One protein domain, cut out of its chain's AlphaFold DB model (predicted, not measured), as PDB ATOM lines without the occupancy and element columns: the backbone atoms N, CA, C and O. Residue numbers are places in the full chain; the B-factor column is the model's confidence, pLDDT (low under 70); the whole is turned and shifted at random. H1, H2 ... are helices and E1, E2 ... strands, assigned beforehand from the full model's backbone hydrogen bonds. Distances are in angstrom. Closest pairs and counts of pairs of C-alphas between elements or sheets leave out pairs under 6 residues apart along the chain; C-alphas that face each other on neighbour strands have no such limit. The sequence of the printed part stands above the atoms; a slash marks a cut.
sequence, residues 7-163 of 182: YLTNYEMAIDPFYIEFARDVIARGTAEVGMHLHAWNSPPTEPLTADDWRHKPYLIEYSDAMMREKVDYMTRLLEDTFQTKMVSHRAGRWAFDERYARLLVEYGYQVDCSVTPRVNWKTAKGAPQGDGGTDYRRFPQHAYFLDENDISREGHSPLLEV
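What this domain is: This is residues 7 to 163 of the 182 residues of the protein "Deacetylase" of Escherichia coli (UniProt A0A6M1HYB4). A broken row of short strands runs through the domain, with the parallel pair E1 E2 at one end, the hairpin E3 E4 at the other, and short pairings of residues 89 to 90, 112 to 113 and 161 to 162 leading to E3. The long helix H4 packs by E2 and H5 by the hairpin, H1 and H2 gather at the E1 E2 end, and long loops with little H3 make up much of the rest. The printed part has 157 residues, under half of them in named elements, ordered E1 H1 H2 E2 H3 H4 H5 E3 E4, of mixed class. It is compact, with a radius of gyration of the C-alphas of 15.4 A and spans of 40 by 39 by 25 A.

Where its parts are: E1, residues 7 to 9, begins at C-alpha 7 (118.118, 139.539, 97.031). H1 is residues 11 to 14, H2 residues 17 to 28, 16.4 A long, and E2 residues 33 to 36. H3 is residues 53 to 56, H4 residues 65 to 83, 26.8 A long, and H5 residues 99 to 107, 12.3 A. E3 is residues 145 to 148; E4, residues 151 to 155, ends at C-alpha 155 (101.267, 153.742, 83.563).

How they stand to each other: H4 is the hub. It touches H1 (Ala 14 and Leu 79, closest C-alphas 6.3 A), H2 (Arg 24 and Phe 83, 6.2 A) and H5 (Arg 69 and Leu 104, 7.0 A; a steep tilt of 39 degrees, the same way). E1, H1 H2, E2 form a strand-helix-strand unit, two parallel neighbour strands with helices between, its crossover right-handed; N 7 and O 33 are 2.8 A apart. In the antiparallel hairpin E3 E4, N 148 and O 154 are 3.1 A apart. Every O i to N i+4 pair is within hydrogen-bond range in H2, H4 and H5; H1 and H3 are too short for one.

The domain as a whole: The C-alphas farthest apart, of Arg 29 and Gln 130, are 45.8 A apart. The printed part has no cut; the links E2 to H3, H4 to H5 and H5 to E3 are long, and no printed residue is under 70 in pLDDT.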
ATOM      1  N   TYR A   7     118.586 140.737  96.345       98.19
ATOM      2  CA  TYR A   7     118.118 139.539  97.031       98.19
ATOM      3  C   TYR A   7     116.747 139.801  97.660       98.19
ATOM      4  O   TYR A   7     116.610 140.466  98.689       98.19
ATOM      5  N   LEU A   8     115.710 139.278  97.010       98.38
ATOM      6  CA  LEU A   8     114.324 139.391  97.455       98.38
ATOM      7  C   LEU A   8     114.074 138.396  98.598       98.38
ATOM      8  O   LEU A   8     114.002 137.188  98.382       98.38
ATOM      9  N   THR A   9     113.998 138.927  99.815       98.62
ATOM     10  CA  THR A   9     114.099 138.199 101.085       98.62
ATOM     11  C   THR A   9     112.721 137.973 101.695       98.62
ATOM     12  O   THR A   9     111.959 138.921 101.898       98.62
ATOM     13  N   ASN A  10     112.399 136.713 101.998       98.06
ATOM     14  CA  ASN A  10     111.176 136.336 102.707       98.06
ATOM     15  C   ASN A  10     111.405 136.253 104.230       98.06
ATOM     16  O   ASN A  10     112.518 136.462 104.706       98.06
ATOM     17  N   TYR A  11     110.352 135.939 104.992       98.06
ATOM     18  CA  TYR A  11     110.427 135.846 106.456       98.06
ATOM     19  C   TYR A  11     111.494 134.855 106.944       98.06
ATOM     20  O   TYR A  11     112.306 135.205 107.793       98.06
ATOM     21  N   GLU A  12     111.514 133.644 106.384       97.38
ATOM     22  CA  GLU A  12     112.429 132.572 106.800       97.38
ATOM     23  C   GLU A  12     113.891 132.984 106.607       97.38
ATOM     24  O   GLU A  12     114.715 132.780 107.493       97.38
ATOM     25  N   MET A  13     114.197 133.640 105.483       98.31
ATOM     26  CA  MET A  13     115.537 134.156 105.212       98.31
ATOM     27  C   MET A  13     115.879 135.360 106.102       98.31
ATOM     28  O   MET A  13     117.020 135.498 106.531       98.31
ATOM     29  N   ALA A  14     114.906 136.215 106.427       98.06
ATOM     30  CA  ALA A  14     115.115 137.382 107.288       98.06
ATOM     31  C   ALA A  14     115.457 137.021 108.746       98.06
ATOM     32  O   ALA A  14     115.981 137.867 109.465       98.06
ATOM     33  N   ILE A  15     115.187 135.786 109.181       97.94
ATOM     34  CA  ILE A  15     115.518 135.291 110.527       97.94
ATOM     35  C   ILE A  15     116.626 134.227 110.535       97.94
ATOM     36  O   ILE A  15     116.993 133.743 111.605       97.94
ATOM     37  N   ASP A  16     117.162 133.855 109.370       98.56
ATOM     38  CA  ASP A  16     118.232 132.864 109.256       98.56
ATOM     39  C   ASP A  16     119.609 133.504 109.528       98.56
ATOM     40  O   ASP A  16     120.032 134.388 108.777       98.56
ATOM     41  N   PRO A  17     120.360 133.073 110.562       98.50
ATOM     42  CA  PRO A  17     121.627 133.709 110.923       98.50
ATOM     43  C   PRO A  17     122.672 133.713 109.801       98.50
ATOM     44  O   PRO A  17     123.406 134.694 109.662       98.50
ATOM     45  N   PHE A  18     122.731 132.653 108.988       98.50
ATOM     46  CA  PHE A  18     123.705 132.541 107.901       98.50
ATOM     47  C   PHE A  18     123.390 133.507 106.761       98.50
ATOM     48  O   PHE A  18     124.279 134.191 106.249       98.50
ATOM     49  N   TYR A  19     122.120 133.605 106.375       98.62
ATOM     50  CA  TYR A  19     121.674 134.574 105.390       98.62
ATOM     51  C   TYR A  19     121.856 136.005 105.884       98.62
ATOM     52  O   TYR A  19     122.286 136.856 105.110       98.62
ATOM     53  N   ILE A  20     121.583 136.271 107.164       98.75
ATOM     54  CA  ILE A  20     121.776 137.600 107.750       98.75
ATOM     55  C   ILE A  20     123.241 138.029 107.656       98.75
ATOM     56  O   ILE A  20     123.518 139.155 107.241       98.75
ATOM     57  N   GLU A  21     124.176 137.146 108.013       98.62
ATOM     58  CA  GLU A  21     125.613 137.403 107.886       98.62
ATOM     59  C   GLU A  21     125.993 137.717 106.433       98.62
ATOM     60  O   GLU A  21     126.600 138.754 106.153       98.62
ATOM     61  N   PHE A  22     125.561 136.866 105.501       98.44
ATOM     62  CA  PHE A  22     125.799 137.044 104.072       98.44
ATOM     63  C   PHE A  22     125.240 138.374 103.538       98.44
ATOM     64  O   PHE A  22     125.952 139.134 102.878       98.44
ATOM     65  N   ALA A  23     123.969 138.664 103.821       98.44
ATOM     66  CA  ALA A  23     123.269 139.844 103.338       98.44
ATOM     67  C   ALA A  23     123.899 141.132 103.888       98.44
ATOM     68  O   ALA A  23     124.107 142.088 103.139       98.44
ATOM     69  N   ARG A  24     124.282 141.150 105.173       98.38
ATOM     70  CA  ARG A  24     124.990 142.288 105.778       98.38
ATOM     71  C   ARG A  24     126.343 142.543 105.119       98.38
ATOM     72  O   ARG A  24     126.663 143.701 104.858       98.38
ATOM     73  N   ASP A  25     127.111 141.499 104.800       98.19
ATOM     74  CA  ASP A  25     128.388 141.645 104.091       98.19
ATOM     75  C   ASP A  25     128.206 142.258 102.691       98.19
ATOM     76  O   ASP A  25     128.885 143.225 102.337       98.19
ATOM     77  N   VAL A  26     127.270 141.747 101.884       97.50
ATOM     78  CA  VAL A  26     127.071 142.260 100.514       97.50
ATOM     79  C   VAL A  26     126.496 143.682 100.487       97.50
ATOM     80  O   VAL A  26     126.861 144.462  99.602       97.50
ATOM     81  N   ILE A  27     125.667 144.046 101.475       97.62
ATOM     82  CA  ILE A  27     125.192 145.422 101.677       97.62
ATOM     83  C   ILE A  27     126.367 146.330 102.052       97.62
ATOM     84  O   ILE A  27     126.575 147.355 101.403       97.62
ATOM     85  N   ALA A  28     127.186 145.944 103.039       97.38
ATOM     86  CA  ALA A  28     128.332 146.736 103.492       97.38
ATOM     87  C   ALA A  28     129.365 146.976 102.378       97.38
ATOM     88  O   ALA A  28     129.973 148.042 102.303       97.38
ATOM     89  N   ARG A  29     129.535 146.005 101.472       96.56
ATOM     90  CA  ARG A  29     130.404 146.132 100.291       96.56
ATOM     91  C   ARG A  29     129.751 146.877  99.120       96.56
ATOM     92  O   ARG A  29     130.419 147.118  98.114       96.56
ATOM     93  N   GLY A  30     128.464 147.220  99.205       95.75
ATOM     94  CA  GLY A  30     127.712 147.868  98.128       95.75
ATOM     95  C   GLY A  30     127.637 147.029  96.847       95.75
ATOM     96  O   GLY A  30     127.564 147.589  95.742       95.75
ATOM     97  N   THR A  31     127.720 145.701  96.982       96.69
ATOM     98  CA  THR A  31     127.742 144.740  95.869       96.69
ATOM     99  C   THR A  31     126.379 144.122  95.592       96.69
ATOM    100  O   THR A  31     126.203 143.565  94.512       96.69
ATOM    101  N   ALA A  32     125.422 144.250  96.509       97.38
ATOM    102  CA  ALA A  32     124.040 143.827  96.327       97.38
ATOM    103  C   ALA A  32     123.081 144.661  97.191       97.38
ATOM    104  O   ALA A  32     123.507 145.414  98.065       97.38
ATOM    105  N   GLU A  33     121.787 144.485  96.945       98.19
ATOM    106  CA  GLU A  33     120.685 145.053  97.721       98.19
ATOM    107  C   GLU A  33     119.815 143.928  98.303       98.19
ATOM    108  O   GLU A  33     119.783 142.821  97.763       98.19
ATOM    109  N   VAL A  34     119.087 144.209  99.385       98.62
ATOM    110  CA  VAL A  34     117.999 143.363  99.890       98.62
ATOM    111  C   VAL A  34     116.661 144.053  99.628       98.62
ATOM    112  O   VAL A  34     116.505 145.235  99.917       98.62
ATOM    113  N   GLY A  35     115.696 143.300  99.096       98.69
ATOM    114  CA  GLY A  35     114.308 143.736  98.928       98.69
ATOM    115  C   GLY A  35     113.323 142.787  99.610       98.69
ATOM    116  O   GLY A  35     113.692 141.685 100.018       98.69
ATOM    117  N   MET A  36     112.056 143.183  99.709       98.81
ATOM    118  CA  MET A  36     111.003 142.395 100.360       98.81
ATOM    119  C   MET A  36     110.404 141.334  99.423       98.81
ATOM    120  O   MET A  36     110.018 141.636  98.293       98.81
ATOM    121  N   HIS A  37     110.249 140.105  99.930       98.56
ATOM    122  CA  HIS A  37     109.484 139.026  99.296       98.56
ATOM    123  C   HIS A  37     108.505 138.366 100.272       98.56
ATOM    124  O   HIS A  37     108.787 137.331 100.876       98.56
ATOM    125  N   LEU A  38     107.337 138.977 100.457       97.62
ATOM    126  CA  LEU A  38     106.369 138.524 101.451       97.62
ATOM    127  C   LEU A  38     105.567 137.311 100.958       97.62
ATOM    128  O   LEU A  38     104.909 137.368  99.918       97.62
ATOM    129  N   HIS A  39     105.547 136.237 101.751       96.56
ATOM    130  CA  HIS A  39     104.639 135.100 101.582       96.56
ATOM    131  C   HIS A  39     103.597 135.109 102.702       96.56
ATOM    132  O   HIS A  39     103.908 134.914 103.872       96.56
ATOM    133  N   ALA A  40     102.334 135.354 102.353       94.56
ATOM    134  CA  ALA A  40     101.338 135.727 103.354       94.56
ATOM    135  C   ALA A  40     101.029 134.620 104.377       94.56
ATOM    136  O   ALA A  40     100.770 134.933 105.535       94.56
ATOM    137  N   TRP A  41     101.103 133.345 103.987       94.06
ATOM    138  CA  TRP A  41     100.748 132.223 104.864       94.06
ATOM    139  C   TRP A  41     101.801 131.896 105.936       94.06
ATOM    140  O   TRP A  41     101.470 131.217 106.904       94.06
ATOM    141  N   ASN A  42     103.059 132.327 105.770       92.69
ATOM    142  CA  ASN A  42     104.139 132.050 106.731       92.69
ATOM    143  C   ASN A  42     104.810 133.310 107.305       92.69
ATOM    144  O   ASN A  42     105.559 133.192 108.271       92.69
ATOM    145  N   SER A  43     104.532 134.503 106.770       92.50
ATOM    146  CA  SER A  43     104.955 135.774 107.364       92.50
ATOM    147  C   SER A  43     104.000 136.210 108.488       92.50
ATOM    148  O   SER A  43     102.786 136.288 108.251       92.50
ATOM    149  N   PRO A  44     104.515 136.545 109.688       95.06
ATOM    150  CA  PRO A  44     103.712 137.146 110.745       95.06
ATOM    151  C   PRO A  44     103.045 138.469 110.315       95.06
ATOM    152  O   PRO A  44     103.566 139.150 109.427       95.06
ATOM    153  N   PRO A  45     101.917 138.849 110.941       94.19
ATOM    154  CA  PRO A  45     101.112 138.042 111.873       94.19
ATOM    155  C   PRO A  45     100.546 136.776 111.206       94.19
ATOM    156  O   PRO A  45     100.166 136.802 110.043       94.19
ATOM    157  N   THR A  46     100.516 135.643 111.912       87.62
ATOM    158  CA  THR A  46     100.143 134.327 111.344       87.62
ATOM    159  C   THR A  46      98.663 133.985 111.522       87.62
ATOM    160  O   THR A  46      98.296 132.809 111.536       87.62
ATOM    161  N   GLU A  47      97.803 134.998 111.660       91.56
ATOM    162  CA  GLU A  47      96.356 134.788 111.681       91.56
ATOM    163  C   GLU A  47      95.910 134.078 110.391       91.56
ATOM    164  O   GLU A  47      96.204 134.564 109.290       91.56
ATOM    165  N   PRO A  48      95.253 132.910 110.506       91.62
ATOM    166  CA  PRO A  48      94.935 132.095 109.347       91.62
ATOM    167  C   PRO A  48      93.753 132.678 108.566       91.62
ATOM    168  O   PRO A  48      92.739 133.067 109.146       91.62
ATOM    169  N   LEU A  49      93.853 132.688 107.235       94.88
ATOM    170  CA  LEU A  49      92.749 133.069 106.342       94.88
ATOM    171  C   LEU A  49      91.803 131.896 106.054       94.88
ATOM    172  O   LEU A  49      90.640 132.083 105.690       94.88
ATOM    173  N   THR A  50      92.312 130.671 106.166       94.56
ATOM    174  CA  THR A  50      91.603 129.424 105.879       94.56
ATOM    175  C   THR A  50      91.808 128.412 107.009       94.56
ATOM    176  O   THR A  50      92.575 128.636 107.940       94.56
ATOM    177  N   ALA A  51      91.150 127.253 106.924       94.12
ATOM    178  CA  ALA A  51      91.376 126.165 107.877       94.12
ATOM    179  C   ALA A  51      92.775 125.515 107.757       94.12
ATOM    180  O   ALA A  51      93.186 124.810 108.676       94.12
ATOM    181  N   ASP A  52      93.484 125.711 106.636       94.56
ATOM    182  CA  ASP A  52      94.805 125.122 106.365       94.56
ATOM    183  C   ASP A  52      95.605 125.996 105.376       94.56
ATOM    184  O   ASP A  52      95.719 125.712 104.176       94.56
ATOM    185  N   ASP A  53      96.163 127.096 105.884       95.06
ATOM    186  CA  ASP A  53      96.933 128.052 105.079       95.06
ATOM    187  C   ASP A  53      98.228 127.451 104.510       95.06
ATOM    188  O   ASP A  53      98.690 127.881 103.456       95.06
ATOM    189  N   TRP A  54      98.789 126.410 105.126       93.94
ATOM    190  CA  TRP A  54      99.962 125.713 104.585       93.94
ATOM    191  C   TRP A  54      99.633 124.918 103.321       93.94
ATOM    192  O   TRP A  54     100.445 124.854 102.389       93.94
ATOM    193  N   ARG A  55      98.429 124.343 103.260       95.38
ATOM    194  CA  ARG A  55      97.903 123.681 102.065       95.38
ATOM    195  C   ARG A  55      97.479 124.681 100.995       95.38
ATOM    196  O   ARG A  55      97.799 124.480  99.824       95.38
ATOM    197  N   HIS A  56      96.735 125.717 101.377       95.62
ATOM    198  CA  HIS A  56      96.122 126.655 100.430       95.62
ATOM    199  C   HIS A  56      97.065 127.769  99.971       95.62
ATOM    200  O   HIS A  56      96.929 128.261  98.851       95.62
ATOM    201  N   LYS A  57      98.054 128.115 100.799       95.88
ATOM    202  CA  LYS A  57      99.057 129.161 100.565       95.88
ATOM    203  C   LYS A  57      98.415 130.462 100.085       95.88
ATOM    204  O   LYS A  57      98.801 130.939  99.015       95.88
ATOM    205  N   PRO A  58      97.413 130.998 100.802       96.62
ATOM    206  CA  PRO A  58      96.673 132.176 100.365       96.62
ATOM    207  C   PRO A  58      97.593 133.313  99.910       96.62
ATOM    208  O   PRO A  58      98.683 133.526 100.451       96.62
ATOM    209  N   TYR A  59      97.166 134.017  98.870       97.38
ATOM    210  CA  TYR A  59      97.853 135.200  98.374       97.38
ATOM    211  C   TYR A  59      97.635 136.368  99.329       97.38
ATOM    212  O   TYR A  59      96.586 136.458  99.959       97.38
ATOM    213  N   LEU A  60      98.577 137.312  99.390       97.38
ATOM    214  CA  LEU A  60      98.398 138.495 100.238       97.38
ATOM    215  C   LEU A  60      97.135 139.287  99.857       97.38
ATOM    216  O   LEU A  60      96.411 139.745 100.733       97.38
ATOM    217  N   ILE A  61      96.835 139.370  98.557       97.12
ATOM    218  CA  ILE A  61      95.644 140.046  98.026       97.12
ATOM    219  C   ILE A  61      94.317 139.370  98.418       97.12
ATOM    220  O   ILE A  61      93.260 139.963  98.242       97.12
ATOM    221  N   GLU A  62      94.338 138.159  98.976       97.06
ATOM    222  CA  GLU A  62      93.127 137.489  99.477       97.06
ATOM    223  C   GLU A  62      92.815 137.848 100.941       97.06
ATOM    224  O   GLU A  62      91.729 137.538 101.431       97.06
ATOM    225  N   TYR A  63      93.738 138.512 101.644       96.88
ATOM    226  CA  TYR A  63      93.513 139.006 103.001       96.88
ATOM    227  C   TYR A  63      92.771 140.353 102.996       96.88
ATOM    228  O   TYR A  63      92.757 141.097 102.006       96.88
ATOM    229  N   SER A  64      92.161 140.683 104.139       96.75
ATOM    230  CA  SER A  64      91.576 142.007 104.376       96.75
ATOM    231  C   SER A  64      92.641 143.106 104.316       96.75
ATOM    232  O   SER A  64      93.817 142.855 104.577       96.75
ATOM    233  N   ASP A  65      92.231 144.343 104.032       97.94
ATOM    234  CA  ASP A  65      93.138 145.499 103.959       97.94
ATOM    235  C   ASP A  65      93.938 145.696 105.255       97.94
ATOM    236  O   ASP A  65      95.129 146.003 105.213       97.94
ATOM    237  N   ALA A  66      93.297 145.468 106.407       97.88
ATOM    238  CA  ALA A  66      93.946 145.542 107.713       97.88
ATOM    239  C   ALA A  66      95.056 144.490 107.851       97.88
ATOM    240  O   ALA A  66      96.195 144.827 108.163       97.88
ATOM    241  N   MET A  67      94.754 143.229 107.533       97.94
ATOM    242  CA  MET A  67      95.714 142.132 107.653       97.94
ATOM    243  C   MET A  67      96.841 142.229 106.613       97.94
ATOM    244  O   MET A  67      97.999 141.941 106.914       97.94
ATOM    245  N   MET A  68      96.537 142.686 105.394       98.25
ATOM    246  CA  MET A  68      97.549 142.990 104.379       98.25
ATOM    247  C   MET A  68      98.533 144.045 104.892       98.25
ATOM    248  O   MET A  68      99.743 143.835 104.818       98.25
ATOM    249  N   ARG A  69      98.021 145.152 105.446       98.56
ATOM    250  CA  ARG A  69      98.845 146.212 106.033       98.56
ATOM    251  C   ARG A  69      99.723 145.683 107.157       98.56
ATOM    252  O   ARG A  69     100.918 145.934 107.124       98.56
ATOM    253  N   GLU A  70      99.168 144.944 108.113       98.44
ATOM    254  CA  GLU A  70      99.941 144.401 109.238       98.44
ATOM    255  C   GLU A  70     101.076 143.479 108.778       98.44
ATOM    256  O   GLU A  70     102.187 143.551 109.300       98.44
ATOM    257  N   LYS A  71     100.832 142.651 107.757       98.44
ATOM    258  CA  LYS A  71     101.860 141.782 107.168       98.44
ATOM    259  C   LYS A  71     102.961 142.581 106.466       98.44
ATOM    260  O   LYS A  71     104.141 142.283 106.656       98.44
ATOM    261  N   VAL A  72     102.598 143.596 105.678       98.56
ATOM    262  CA  VAL A  72     103.569 144.488 105.012       98.56
ATOM    263  C   VAL A  72     104.381 145.280 106.037       98.56
ATOM    264  O   VAL A  72     105.602 145.366 105.908       98.56
ATOM    265  N   ASP A  73     103.722 145.803 107.069       98.62
ATOM    266  CA  ASP A  73     104.336 146.524 108.184       98.62
ATOM    267  C   ASP A  73     105.370 145.659 108.902       98.62
ATOM    268  O   ASP A  73     106.529 146.051 109.044       98.62
ATOM    269  N   TYR A  74     104.959 144.452 109.298       98.69
ATOM    270  CA  TYR A  74     105.810 143.507 110.003       98.69
ATOM    271  C   TYR A  74     107.037 143.133 109.174       98.69
ATOM    272  O   TYR A  74     108.162 143.240 109.660       98.69
ATOM    273  N   MET A  75     106.840 142.718 107.917       98.62
ATOM    274  CA  MET A  75     107.952 142.321 107.051       98.62
ATOM    275  C   MET A  75     108.893 143.484 106.758       98.62
ATOM    276  O   MET A  75     110.105 143.286 106.763       98.62
ATOM    277  N   THR A  76     108.363 144.688 106.540       98.81
ATOM    278  CA  THR A  76     109.196 145.871 106.305       98.81
ATOM    279  C   THR A  76     110.043 146.172 107.536       98.81
ATOM    280  O   THR A  76     111.261 146.242 107.416       98.81
ATOM    281  N   ARG A  77     109.443 146.245 108.733       98.75
ATOM    282  CA  ARG A  77     110.192 146.487 109.978       98.75
ATOM    283  C   ARG A  77     111.224 145.406 110.255       98.75
ATOM    284  O   ARG A  77     112.362 145.738 110.544       98.75
ATOM    285  N   LEU A  78     110.857 144.132 110.107       98.81
ATOM    286  CA  LEU A  78     111.785 143.022 110.298       98.81
ATOM    287  C   LEU A  78     113.020 143.181 109.407       98.81
ATOM    288  O   LEU A  78     114.138 143.137 109.902       98.81
ATOM    289  N   LEU A  79     112.830 143.401 108.104       98.88
ATOM    290  CA  LEU A  79     113.944 143.553 107.172       98.88
ATOM    291  C   LEU A  79     114.788 144.798 107.490       98.88
ATOM    292  O   LEU A  79     116.017 144.715 107.501       98.88
ATOM    293  N   GLU A  80     114.154 145.938 107.770       98.81
ATOM    294  CA  GLU A  80     114.859 147.184 108.096       98.81
ATOM    295  C   GLU A  80     115.643 147.069 109.411       98.81
ATOM    296  O   GLU A  80     116.807 147.459 109.461       98.81
ATOM    297  N   ASP A  81     115.074 146.443 110.441       98.69
ATOM    298  CA  ASP A  81     115.741 146.202 111.722       98.69
ATOM    299  C   ASP A  81     116.868 145.165 111.586       98.69
ATOM    300  O   ASP A  81     117.949 145.313 112.162       98.69
ATOM    301  N   THR A  82     116.676 144.113 110.789       98.62
ATOM    302  CA  THR A  82     117.696 143.081 110.583       98.62
ATOM    303  C   THR A  82     118.887 143.606 109.780       98.62
ATOM    304  O   THR A  82     120.041 143.332 110.138       98.62
ATOM    305  N   PHE A  83     118.641 144.367 108.715       98.50
ATOM    306  CA  PHE A  83     119.679 144.799 107.774       98.50
ATOM    307  C   PHE A  83     120.137 146.245 107.970       98.50
ATOM    308  O   PHE A  83     121.128 146.640 107.360       98.50
ATOM    309  N   GLN A  84     119.472 147.004 108.848       98.06
ATOM    310  CA  GLN A  84     119.786 148.399 109.180       98.06
ATOM    311  C   GLN A  84     119.845 149.300 107.934       98.06
ATOM    312  O   GLN A  84     120.704 150.171 107.805       98.06
ATOM    313  N   THR A  85     118.932 149.069 106.989       97.81
ATOM    314  CA  THR A  85     118.793 149.831 105.742       97.81
ATOM    315  C   THR A  85     117.324 149.917 105.339       97.81
ATOM    316  O   THR A  85     116.551 149.027 105.680       97.81
ATOM    317  N   LYS A  86     116.939 150.969 104.608       98.31
ATOM    318  CA  LYS A  86     115.566 151.168 104.122       98.31
ATOM    319  C   LYS A  86     115.223 150.127 103.054       98.31
ATOM    320  O   LYS A  86     116.001 149.937 102.118       98.31
ATOM    321  N   MET A  87     114.050 149.501 103.147       98.56
ATOM    322  CA  MET A  87     113.555 148.631 102.078       98.56
ATOM    323  C   MET A  87     112.964 149.471 100.946       98.56
ATOM    324  O   MET A  87     112.054 150.269 101.167       98.56
ATOM    325  N   VAL A  88     113.497 149.296  99.733       98.75
ATOM    326  CA  VAL A  88     113.081 150.059  98.538       98.75
ATOM    327  C   VAL A  88     112.668 149.181  97.357       98.75
ATOM    328  O   VAL A  88     111.933 149.650  96.490       98.75
ATOM    329  N   SER A  89     113.075 147.911  97.344       98.75
ATOM    330  CA  SER A  89     112.726 146.943  96.301       98.75
ATOM    331  C   SER A  89     111.774 145.875  96.816       98.75
ATOM    332  O   SER A  89     111.891 145.409  97.951       98.75
ATOM    333  N   HIS A  90     110.859 145.443  95.956       98.81
ATOM    334  CA  HIS A  90     109.813 144.491  96.289       98.81
ATOM    335  C   HIS A  90     109.565 143.475  95.164       98.81
ATOM    336  O   HIS A  90     109.806 143.729  93.981       98.81
ATOM    337  N   ARG A  91     109.077 142.294  95.556       98.69
ATOM    338  CA  ARG A  91     108.362 141.359  94.687       98.69
ATOM    339  C   ARG A  91     107.301 140.625  95.488       98.69
ATOM    340  O   ARG A  91     107.623 139.970  96.481       98.69
ATOM    341  N   ALA A  92     106.075 140.600  94.988       98.19
ATOM    342  CA  ALA A  92     104.973 139.895  95.616       98.19
ATOM    343  C   ALA A  92     105.217 138.381  95.659       98.19
ATOM    344  O   ALA A  92     105.602 137.743  94.666       98.19
ATOM    345  N   GLY A  93     104.929 137.773  96.808       96.69
ATOM    346  CA  GLY A  93     104.896 136.325  96.948       96.69
ATOM    347  C   GLY A  93     103.909 135.702  95.968       96.69
ATOM    348  O   GLY A  93     102.761 136.130  95.851       96.69
ATOM    349  N   ARG A  94     104.360 134.662  95.262       96.12
ATOM    350  CA  ARG A  94     103.560 133.956  94.245       96.12
ATOM    351  C   ARG A  94     102.995 134.880  93.146       96.12
ATOM    352  O   ARG A  94     102.008 134.511  92.515       96.12
ATOM    353  N   TRP A  95     103.626 136.034  92.904       96.94
ATOM    354  CA  TRP A  95     103.260 136.998  91.857       96.94
ATOM    355  C   TRP A  95     101.871 137.626  92.013       96.94
ATOM    356  O   TRP A  95     101.342 138.139  91.035       96.94
ATOM    357  N   ALA A  96     101.237 137.576  93.185       96.69
ATOM    358  CA  ALA A  96      99.900 138.142  93.366       96.69
ATOM    359  C   ALA A  96      99.975 139.572  93.903       96.69
ATOM    360  O   ALA A  96     100.380 139.793  95.044       96.69
ATOM    361  N   PHE A  97      99.580 140.523  93.064       97.81
ATOM    362  CA  PHE A  97      99.693 141.955  93.306       97.81
ATOM    363  C   PHE A  97      98.412 142.660  92.846       97.81
ATOM    364  O   PHE A  97      97.799 142.235  91.861       97.81
ATOM    365  N   ASP A  98      97.994 143.688  93.582       97.75
ATOM    366  CA  ASP A  98      96.814 144.506  93.297       97.75
ATOM    367  C   ASP A  98      97.059 145.973  93.697       97.75
ATOM    368  O   ASP A  98      98.094 146.329  94.268       97.75
ATOM    369  N   GLU A  99      96.094 146.838  93.401       98.44
ATOM    370  CA  GLU A  99      96.151 148.273  93.671       98.44
ATOM    371  C   GLU A  99      96.278 148.594  95.167       98.44
ATOM    372  O   GLU A  99      96.930 149.568  95.546       98.44
ATOM    373  N   ARG A 100      95.657 147.792  96.045       98.38
ATOM    374  CA  ARG A 100      95.753 147.996  97.501       98.38
ATOM    375  C   ARG A 100      97.180 147.758  97.967       98.38
ATOM    376  O   ARG A 100      97.708 148.548  98.747       98.38
ATOM    377  N   TYR A 101      97.804 146.705  97.451       98.25
ATOM    378  CA  TYR A 101      99.183 146.383  97.757       98.25
ATOM    379  C   TYR A 101     100.134 147.450  97.195       98.25
ATOM    380  O   TYR A 101     101.003 147.923  97.923       98.25
ATOM    381  N   ALA A 102      99.926 147.918  95.961       98.62
ATOM    382  CA  ALA A 102     100.723 149.002  95.381       98.62
ATOM    383  C   ALA A 102     100.695 150.281  96.232       98.62
ATOM    384  O   ALA A 102     101.751 150.829  96.547       98.62
ATOM    385  N   ARG A 103      99.508 150.707  96.688       98.69
ATOM    386  CA  ARG A 103      99.361 151.868  97.585       98.69
ATOM    387  C   ARG A 103     100.104 151.689  98.906       98.69
ATOM    388  O   ARG A 103     100.743 152.624  99.377       98.69
ATOM    389  N   LEU A 104     100.063 150.489  99.491       98.50
ATOM    390  CA  LEU A 104     100.843 150.194 100.695       98.50
ATOM    391  C   LEU A 104     102.344 150.304 100.421       98.50
ATOM    392  O   LEU A 104     103.054 150.938 101.187       98.50
ATOM    393  N   LEU A 105     102.846 149.739  99.325       98.75
ATOM    394  CA  LEU A 105     104.268 149.850  98.990       98.75
ATOM    395  C   LEU A 105     104.713 151.314  98.852       98.75
ATOM    396  O   LEU A 105     105.746 151.682  99.410       98.75
ATOM    397  N   VAL A 106     103.909 152.152  98.191       98.69
ATOM    398  CA  VAL A 106     104.151 153.603  98.104       98.69
ATOM    399  C   VAL A 106     104.187 154.239  99.496       98.69
ATOM    400  O   VAL A 106     105.131 154.960  99.815       98.69
ATOM    401  N   GLU A 107     103.210 153.931 100.351       98.56
ATOM    402  CA  GLU A 107     103.133 154.448 101.724       98.56
ATOM    403  C   GLU A 107     104.363 154.076 102.569       98.56
ATOM    404  O   GLU A 107     104.885 154.908 103.311       98.56
ATOM    405  N   TYR A 108     104.867 152.846 102.429       98.69
ATOM    406  CA  TYR A 108     106.057 152.364 103.139       98.69
ATOM    407  C   TYR A 108     107.382 152.838 102.516       98.69
ATOM    408  O   TYR A 108     108.449 152.592 103.092       98.69
ATOM    409  N   GLY A 109     107.335 153.553 101.387       98.56
ATOM    410  CA  GLY A 109     108.498 154.152 100.730       98.56
ATOM    411  C   GLY A 109     109.256 153.220  99.784       98.56
ATOM    412  O   GLY A 109     110.423 153.488  99.486       98.56
ATOM    413  N   TYR A 110     108.623 152.143  99.311       98.81
ATOM    414  CA  TYR A 110     109.179 151.322  98.238       98.81
ATOM    415  C   TYR A 110     109.203 152.107  96.922       98.81
ATOM    416  O   TYR A 110     108.316 152.909  96.634       98.81
ATOM    417  N   GLN A 111     110.238 151.865  96.125       98.75
ATOM    418  CA  GLN A 111     110.512 152.578  94.877       98.75
ATOM    419  C   GLN A 111     110.411 151.667  93.660       98.75
ATOM    420  O   GLN A 111     110.091 152.144  92.575       98.75
ATOM    421  N   VAL A 112     110.679 150.369  93.828       98.75
ATOM    422  CA  VAL A 112     110.659 149.397  92.734       98.75
ATOM    423  C   VAL A 112     109.861 148.158  93.124       98.75
ATOM    424  O   VAL A 112     110.113 147.550  94.166       98.75
ATOM    425  N   ASP A 113     108.941 147.754  92.254       98.69
ATOM    426  CA  ASP A 113     108.309 146.437  92.260       98.69
ATOM    427  C   ASP A 113     108.720 145.638  91.011       98.69
ATOM    428  O   ASP A 113     109.161 146.188  89.999       98.69
ATOM    429  N   CYS A 114     108.661 144.313  91.100       98.38
ATOM    430  CA  CYS A 114     108.874 143.423  89.958       98.38
ATOM    431  C   CYS A 114     107.967 142.190  90.036       98.38
ATOM    432  O   CYS A 114     108.412 141.044  89.856       98.38
ATOM    433  N   SER A 115     106.700 142.419  90.390       98.25
ATOM    434  CA  SER A 115     105.688 141.375  90.576       98.25
ATOM    435  C   SER A 115     104.967 141.002  89.287       98.25
ATOM    436  O   SER A 115     104.475 139.874  89.155       98.25
ATOM    437  N   VAL A 116     104.886 141.923  88.329       98.19
ATOM    438  CA  VAL A 116     104.123 141.732  87.102       98.19
ATOM    439  C   VAL A 116     104.823 140.705  86.224       98.19
ATOM    440  O   VAL A 116     106.023 140.756  85.943       98.19
ATOM    441  N   THR A 117     104.030 139.748  85.753       97.31
ATOM    442  CA  THR A 117     104.458 138.694  84.828       97.31
ATOM    443  C   THR A 117     103.664 138.826  83.530       97.31
ATOM    444  O   THR A 117     102.668 138.124  83.336       97.31
ATOM    445  N   PRO A 118     104.053 139.743  82.622       95.88
ATOM    446  CA  PRO A 118     103.263 140.048  81.439       95.88
ATOM    447  C   PRO A 118     102.951 138.793  80.632       95.88
ATOM    448  O   PRO A 118     103.778 137.884  80.518       95.88
ATOM    449  N   ARG A 119     101.767 138.775  80.008       94.50
ATOM    450  CA  ARG A 119     101.254 137.655  79.190       94.50
ATOM    451  C   ARG A 119     100.818 136.416  79.990       94.50
ATOM    452  O   ARG A 119     100.316 135.469  79.381       94.50
ATOM    453  N   VAL A 120     100.960 136.410  81.315       95.88
ATOM    454  CA  VAL A 120     100.563 135.292  82.187       95.88
ATOM    455  C   VAL A 120      99.241 135.600  82.883       95.88
ATOM    456  O   VAL A 120      98.967 136.736  83.251       95.88
ATOM    457  N   ASN A 121      98.407 134.575  83.055       95.75
ATOM    458  CA  ASN A 121      97.175 134.647  83.834       95.75
ATOM    459  C   ASN A 121      97.254 133.659  85.002       95.75
ATOM    460  O   ASN A 121      97.291 132.450  84.767       95.75
ATOM    461  N   TRP A 122      97.249 134.165  86.237       95.50
ATOM    462  CA  TRP A 122      97.349 133.346  87.447       95.50
ATOM    463  C   TRP A 122      96.002 133.013  88.099       95.50
ATOM    464  O   TRP A 122      95.997 132.332  89.121       95.50
ATOM    465  N   LYS A 123      94.858 133.386  87.511       92.62
ATOM    466  CA  LYS A 123      93.530 133.119  88.105       92.62
ATOM    467  C   LYS A 123      93.264 131.641  88.399       92.62
ATOM    468  O   LYS A 123      92.567 131.297  89.343       92.62
ATOM    469  N   THR A 124      93.835 130.727  87.611       91.94
ATOM    470  CA  THR A 124      93.690 129.279  87.852       91.94
ATOM    471  C   THR A 124      94.650 128.737  88.912       91.94
ATOM    472  O   THR A 124      94.480 127.607  89.372       91.94
ATOM    473  N   ALA A 125      95.675 129.503  89.294       93.94
ATOM    474  CA  ALA A 125      96.544 129.157  90.405       93.94
ATOM    475  C   ALA A 125      95.814 129.503  91.705       93.94
ATOM    476  O   ALA A 125      95.680 130.668  92.074       93.94
ATOM    477  N   LYS A 126      95.318 128.469  92.385       93.62
ATOM    478  CA  LYS A 126      94.502 128.623  93.592       93.62
ATOM    479  C   LYS A 126      95.291 129.249  94.747       93.62
ATOM    480  O   LYS A 126      96.490 128.993  94.891       93.62
ATOM    481  N   GLY A 127      94.602 130.047  95.553       94.50
ATOM    482  CA  GLY A 127      95.006 130.481  96.887       94.50
ATOM    483  C   GLY A 127      93.976 129.990  97.900       94.50
ATOM    484  O   GLY A 127      93.653 128.795  97.930       94.50
ATOM    485  N   ALA A 128      93.433 130.908  98.693       95.31
ATOM    486  CA  ALA A 128      92.300 130.650  99.569       95.31
ATOM    487  C   ALA A 128      91.118 130.042  98.778       95.31
ATOM    488  O   ALA A 128      90.810 130.515  97.683       95.31
ATOM    489  N   PRO A 129      90.419 129.008  99.292       94.69
ATOM    490  CA  PRO A 129      89.276 128.400  98.601       94.69
ATOM    491  C   PRO A 129      88.155 129.375  98.226       94.69
ATOM    492  O   PRO A 129      87.439 129.130  97.259       94.69
ATOM    493  N   GLN A 130      88.002 130.445  99.004       92.12
ATOM    494  CA  GLN A 130      87.028 131.514  98.813       92.12
ATOM    495  C   GLN A 130      87.532 132.678  97.942       92.12
ATOM    496  O   GLN A 130      86.771 133.608  97.701       92.12
ATOM    497  N   GLY A 131      88.805 132.666  97.535       91.38
ATOM    498  CA  GLY A 131      89.430 133.726  96.745       91.38
ATOM    499  C   GLY A 131      89.347 133.490  95.235       91.38
ATOM    500  O   GLY A 131      88.981 132.413  94.763       91.38
ATOM    501  N   ASP A 132      89.753 134.506  94.472       90.06
ATOM    502  CA  ASP A 132      89.726 134.505  93.001       90.06
ATOM    503  C   ASP A 132      91.013 133.953  92.353       90.06
ATOM    504  O   ASP A 132      91.145 133.930  91.124       90.06
ATOM    505  N   GLY A 133      91.972 133.496  93.166       92.25
ATOM    506  CA  GLY A 133      93.285 133.062  92.702       92.25
ATOM    507  C   GLY A 133      94.259 134.227  92.490       92.25
ATOM    508  O   GLY A 133      94.133 135.286  93.098       92.25
ATOM    509  N   GLY A 134      95.281 134.015  91.656       94.62
ATOM    510  CA  GLY A 134      96.293 135.037  91.377       94.62
ATOM    511  C   GLY A 134      95.861 136.070  90.324       94.62
ATOM    512  O   GLY A 134      94.852 135.914  89.637       94.62
ATOM    513  N   THR A 135      96.679 137.106  90.145       96.19
ATOM    514  CA  THR A 135      96.418 138.231  89.230       96.19
ATOM    515  C   THR A 135      96.520 137.845  87.740       96.19
ATOM    516  O   THR A 135      97.308 136.987  87.333       96.19
ATOM    517  N   ASP A 136      95.720 138.492  86.887       96.81
ATOM    518  CA  ASP A 136      95.760 138.326  85.427       96.81
ATOM    519  C   ASP A 136      96.574 139.443  84.755       96.81
ATOM    520  O   ASP A 136      96.066 140.533  84.506       96.81
ATOM    521  N   TYR A 137      97.825 139.149  84.404       97.62
ATOM    522  CA  TYR A 137      98.774 140.105  83.826       97.62
ATOM    523  C   TYR A 137      98.805 140.110  82.294       97.62
ATOM    524  O   TYR A 137      99.694 140.704  81.676       97.62
ATOM    525  N   ARG A 138      97.855 139.447  81.617       96.19
ATOM    526  CA  ARG A 138      97.877 139.333  80.145       96.19
ATOM    527  C   ARG A 138      97.858 140.675  79.417       96.19
ATOM    528  O   ARG A 138      98.311 140.739  78.279       96.19
ATOM    529  N   ARG A 139      97.316 141.713  80.057       95.56
ATOM    530  CA  ARG A 139      97.151 143.059  79.490       95.56
ATOM    531  C   ARG A 139      98.116 144.099  80.062       95.56
ATOM    532  O   ARG A 139      97.997 145.262  79.705       95.56
ATOM    533  N   PHE A 140      99.050 143.689  80.918       97.69
ATOM    534  CA  PHE A 140      99.971 144.608  81.580       97.69
ATOM    535  C   PHE A 140     101.134 145.017  80.656       97.69
ATOM    536  O   PHE A 140     101.465 144.269  79.721       97.69
ATOM    537  N   PRO A 141     101.780 146.173  80.911       96.50
ATOM    538  CA  PRO A 141     102.961 146.610  80.181       96.50
ATOM    539  C   PRO A 141     104.100 145.587  80.249       96.50
ATOM    540  O   PRO A 141     104.258 144.847  81.214       96.50
ATOM    541  N   GLN A 142     104.901 145.537  79.186       96.12
ATOM    542  CA  GLN A 142     106.083 144.663  79.088       96.12
ATOM    543  C   GLN A 142     107.401 145.420  79.296       96.12
ATOM    544  O   GLN A 142     108.463 144.805  79.327       96.12
ATOM    545  N   HIS A 143     107.331 146.746  79.375       96.44
ATOM    546  CA  HIS A 143     108.436 147.642  79.697       96.44
ATOM    547  C   HIS A 143     108.249 148.158  81.122       96.44
ATOM    548  O   HIS A 143     107.146 148.063  81.654       96.44
ATOM    549  N   ALA A 144     109.312 148.684  81.727       98.06
ATOM    550  CA  ALA A 144     109.212 149.312  83.038       98.06
ATOM    551  C   ALA A 144     108.324 150.563  82.970       98.06
ATOM    552  O   ALA A 144     108.423 151.322  82.005       98.06
ATOM    553  N   TYR A 145     107.476 150.763  83.973       98.44
ATOM    554  CA  TYR A 145     106.500 151.850  84.020       98.44
ATOM    555  C   TYR A 145     106.231 152.253  85.468       98.44
ATOM    556  O   TYR A 145     106.256 151.412  86.365       98.44
ATOM    557  N   PHE A 146     105.981 153.536  85.709       98.62
ATOM    558  CA  PHE A 146     105.472 153.966  87.009       98.62
ATOM    559  C   PHE A 146     104.009 153.554  87.120       98.62
ATOM    560  O   PHE A 146     103.234 153.807  86.201       98.62
ATOM    561  N   LEU A 147     103.631 152.894  88.210       97.81
ATOM    562  CA  LEU A 147     102.281 152.357  88.373       97.81
ATOM    563  C   LEU A 147     101.238 153.479  88.496       97.81
ATOM    564  O   LEU A 147     101.493 154.518  89.113       97.81
ATOM    565  N   ASP A 148     100.040 153.256  87.959       97.94
ATOM    566  CA  ASP A 148      98.832 153.925  88.443       97.94
ATOM    567  C   ASP A 148      98.313 153.168  89.679       97.94
ATOM    568  O   ASP A 148      97.954 151.994  89.612       97.94
ATOM    569  N   GLU A 149      98.271 153.841  90.830       93.12
ATOM    570  CA  GLU A 149      97.811 153.273  92.104       93.12
ATOM    571  C   GLU A 149      96.320 152.895  92.115       93.12
ATOM    572  O   GLU A 149      95.866 152.251  93.062       93.12
ATOM    573  N   ASN A 150      95.546 153.298  91.103       96.56
ATOM    574  CA  ASN A 150      94.135 152.937  90.944       96.56
ATOM    575  C   ASN A 150      93.893 151.886  89.853       96.56
ATOM    576  O   ASN A 150      92.776 151.378  89.754       96.56
ATOM    577  N   ASP A 151      94.906 151.572  89.045       97.81
ATOM    578  CA  ASP A 151      94.868 150.539  88.011       97.81
ATOM    579  C   ASP A 151      96.301 150.080  87.717       97.81
ATOM    580  O   ASP A 151      96.993 150.643  86.862       97.81
ATOM    581  N   ILE A 152      96.758 149.023  88.397       97.62
ATOM    582  CA  ILE A 152      98.157 148.572  88.280       97.62
ATOM    583  C   ILE A 152      98.503 148.050  86.876       97.62
ATOM    584  O   ILE A 152      99.672 147.803  86.577       97.62
ATOM    585  N   SER A 153      97.513 147.895  85.988       97.56
ATOM    586  CA  SER A 153      97.727 147.523  84.589       97.56
ATOM    587  C   SER A 153      98.146 148.693  83.694       97.56
ATOM    588  O   SER A 153      98.362 148.498  82.494       97.56
ATOM    589  N   ARG A 154      98.273 149.905  84.248       97.56
ATOM    590  CA  ARG A 154      98.544 151.136  83.500       97.56
ATOM    591  C   ARG A 154      99.719 151.918  84.064       97.56
ATOM    592  O   ARG A 154     100.033 151.856  85.249       97.56
ATOM    593  N   GLU A 155     100.336 152.689  83.175       97.94
ATOM    594  CA  GLU A 155     101.267 153.742  83.563       97.94
ATOM    595  C   GLU A 155     100.521 154.900  84.230       97.94
ATOM    596  O   GLU A 155      99.451 155.311  83.772       97.94
ATOM    597  N   GLY A 156     101.111 155.415  85.303       96.81
ATOM    598  CA  GLY A 156     100.598 156.510  86.107       96.81
ATOM    599  C   GLY A 156     101.714 157.420  86.614       96.81
ATOM    600  O   GLY A 156     102.790 157.523  86.028       96.81
ATOM    601  N   HIS A 157     101.431 158.117  87.712       96.38
ATOM    602  CA  HIS A 157     102.327 159.118  88.301       96.38
ATOM    603  C   HIS A 157     102.782 158.762  89.723       96.38
ATOM    604  O   HIS A 157     103.295 159.631  90.429       96.38
ATOM    605  N   SER A 158     102.578 157.514  90.158       97.75
ATOM    606  CA  SER A 158     103.079 157.067  91.460       97.75
ATOM    607  C   SER A 158     104.615 157.009  91.462       97.75
ATOM    608  O   SER A 158     105.233 156.903  90.400       97.75
ATOM    609  N   PRO A 159     105.264 157.056  92.638       98.19
ATOM    610  CA  PRO A 159     106.714 156.900  92.729       98.19
ATOM    611  C   PRO A 159     107.180 155.442  92.567       98.19
ATOM    612  O   PRO A 159     108.386 155.202  92.549       98.19
ATOM    613  N   LEU A 160     106.261 154.472  92.474       98.69
ATOM    614  CA  LEU A 160     106.583 153.049  92.411       98.69
ATOM    615  C   LEU A 160     106.788 152.611  90.957       98.69
ATOM    616  O   LEU A 160     105.844 152.534  90.167       98.69
ATOM    617  N   LEU A 161     108.039 152.318  90.609       98.81
ATOM    618  CA  LEU A 161     108.424 151.775  89.314       98.81
ATOM    619  C   LEU A 161     108.187 150.263  89.294       98.81
ATOM    620  O   LEU A 161     108.882 149.518  89.979       98.81
ATOM    621  N   GLU A 162     107.271 149.794  88.458       98.69
ATOM    622  CA  GLU A 162     107.180 148.373  88.142       98.69
ATOM    623  C   GLU A 162     108.211 148.019  87.068       98.69
ATOM    624  O   GLU A 162     108.290 148.658  86.013       98.69
ATOM    625  N   VAL A 163     108.991 146.969  87.320       98.12
ATOM    626  CA  VAL A 163     109.949 146.373  86.384       98.12
ATOM    627  C   VAL A 163     109.490 144.944  86.074       98.12
ATOM    628  O   VAL A 163     109.910 143.997  86.749       98.12
TER     629      VAL A 163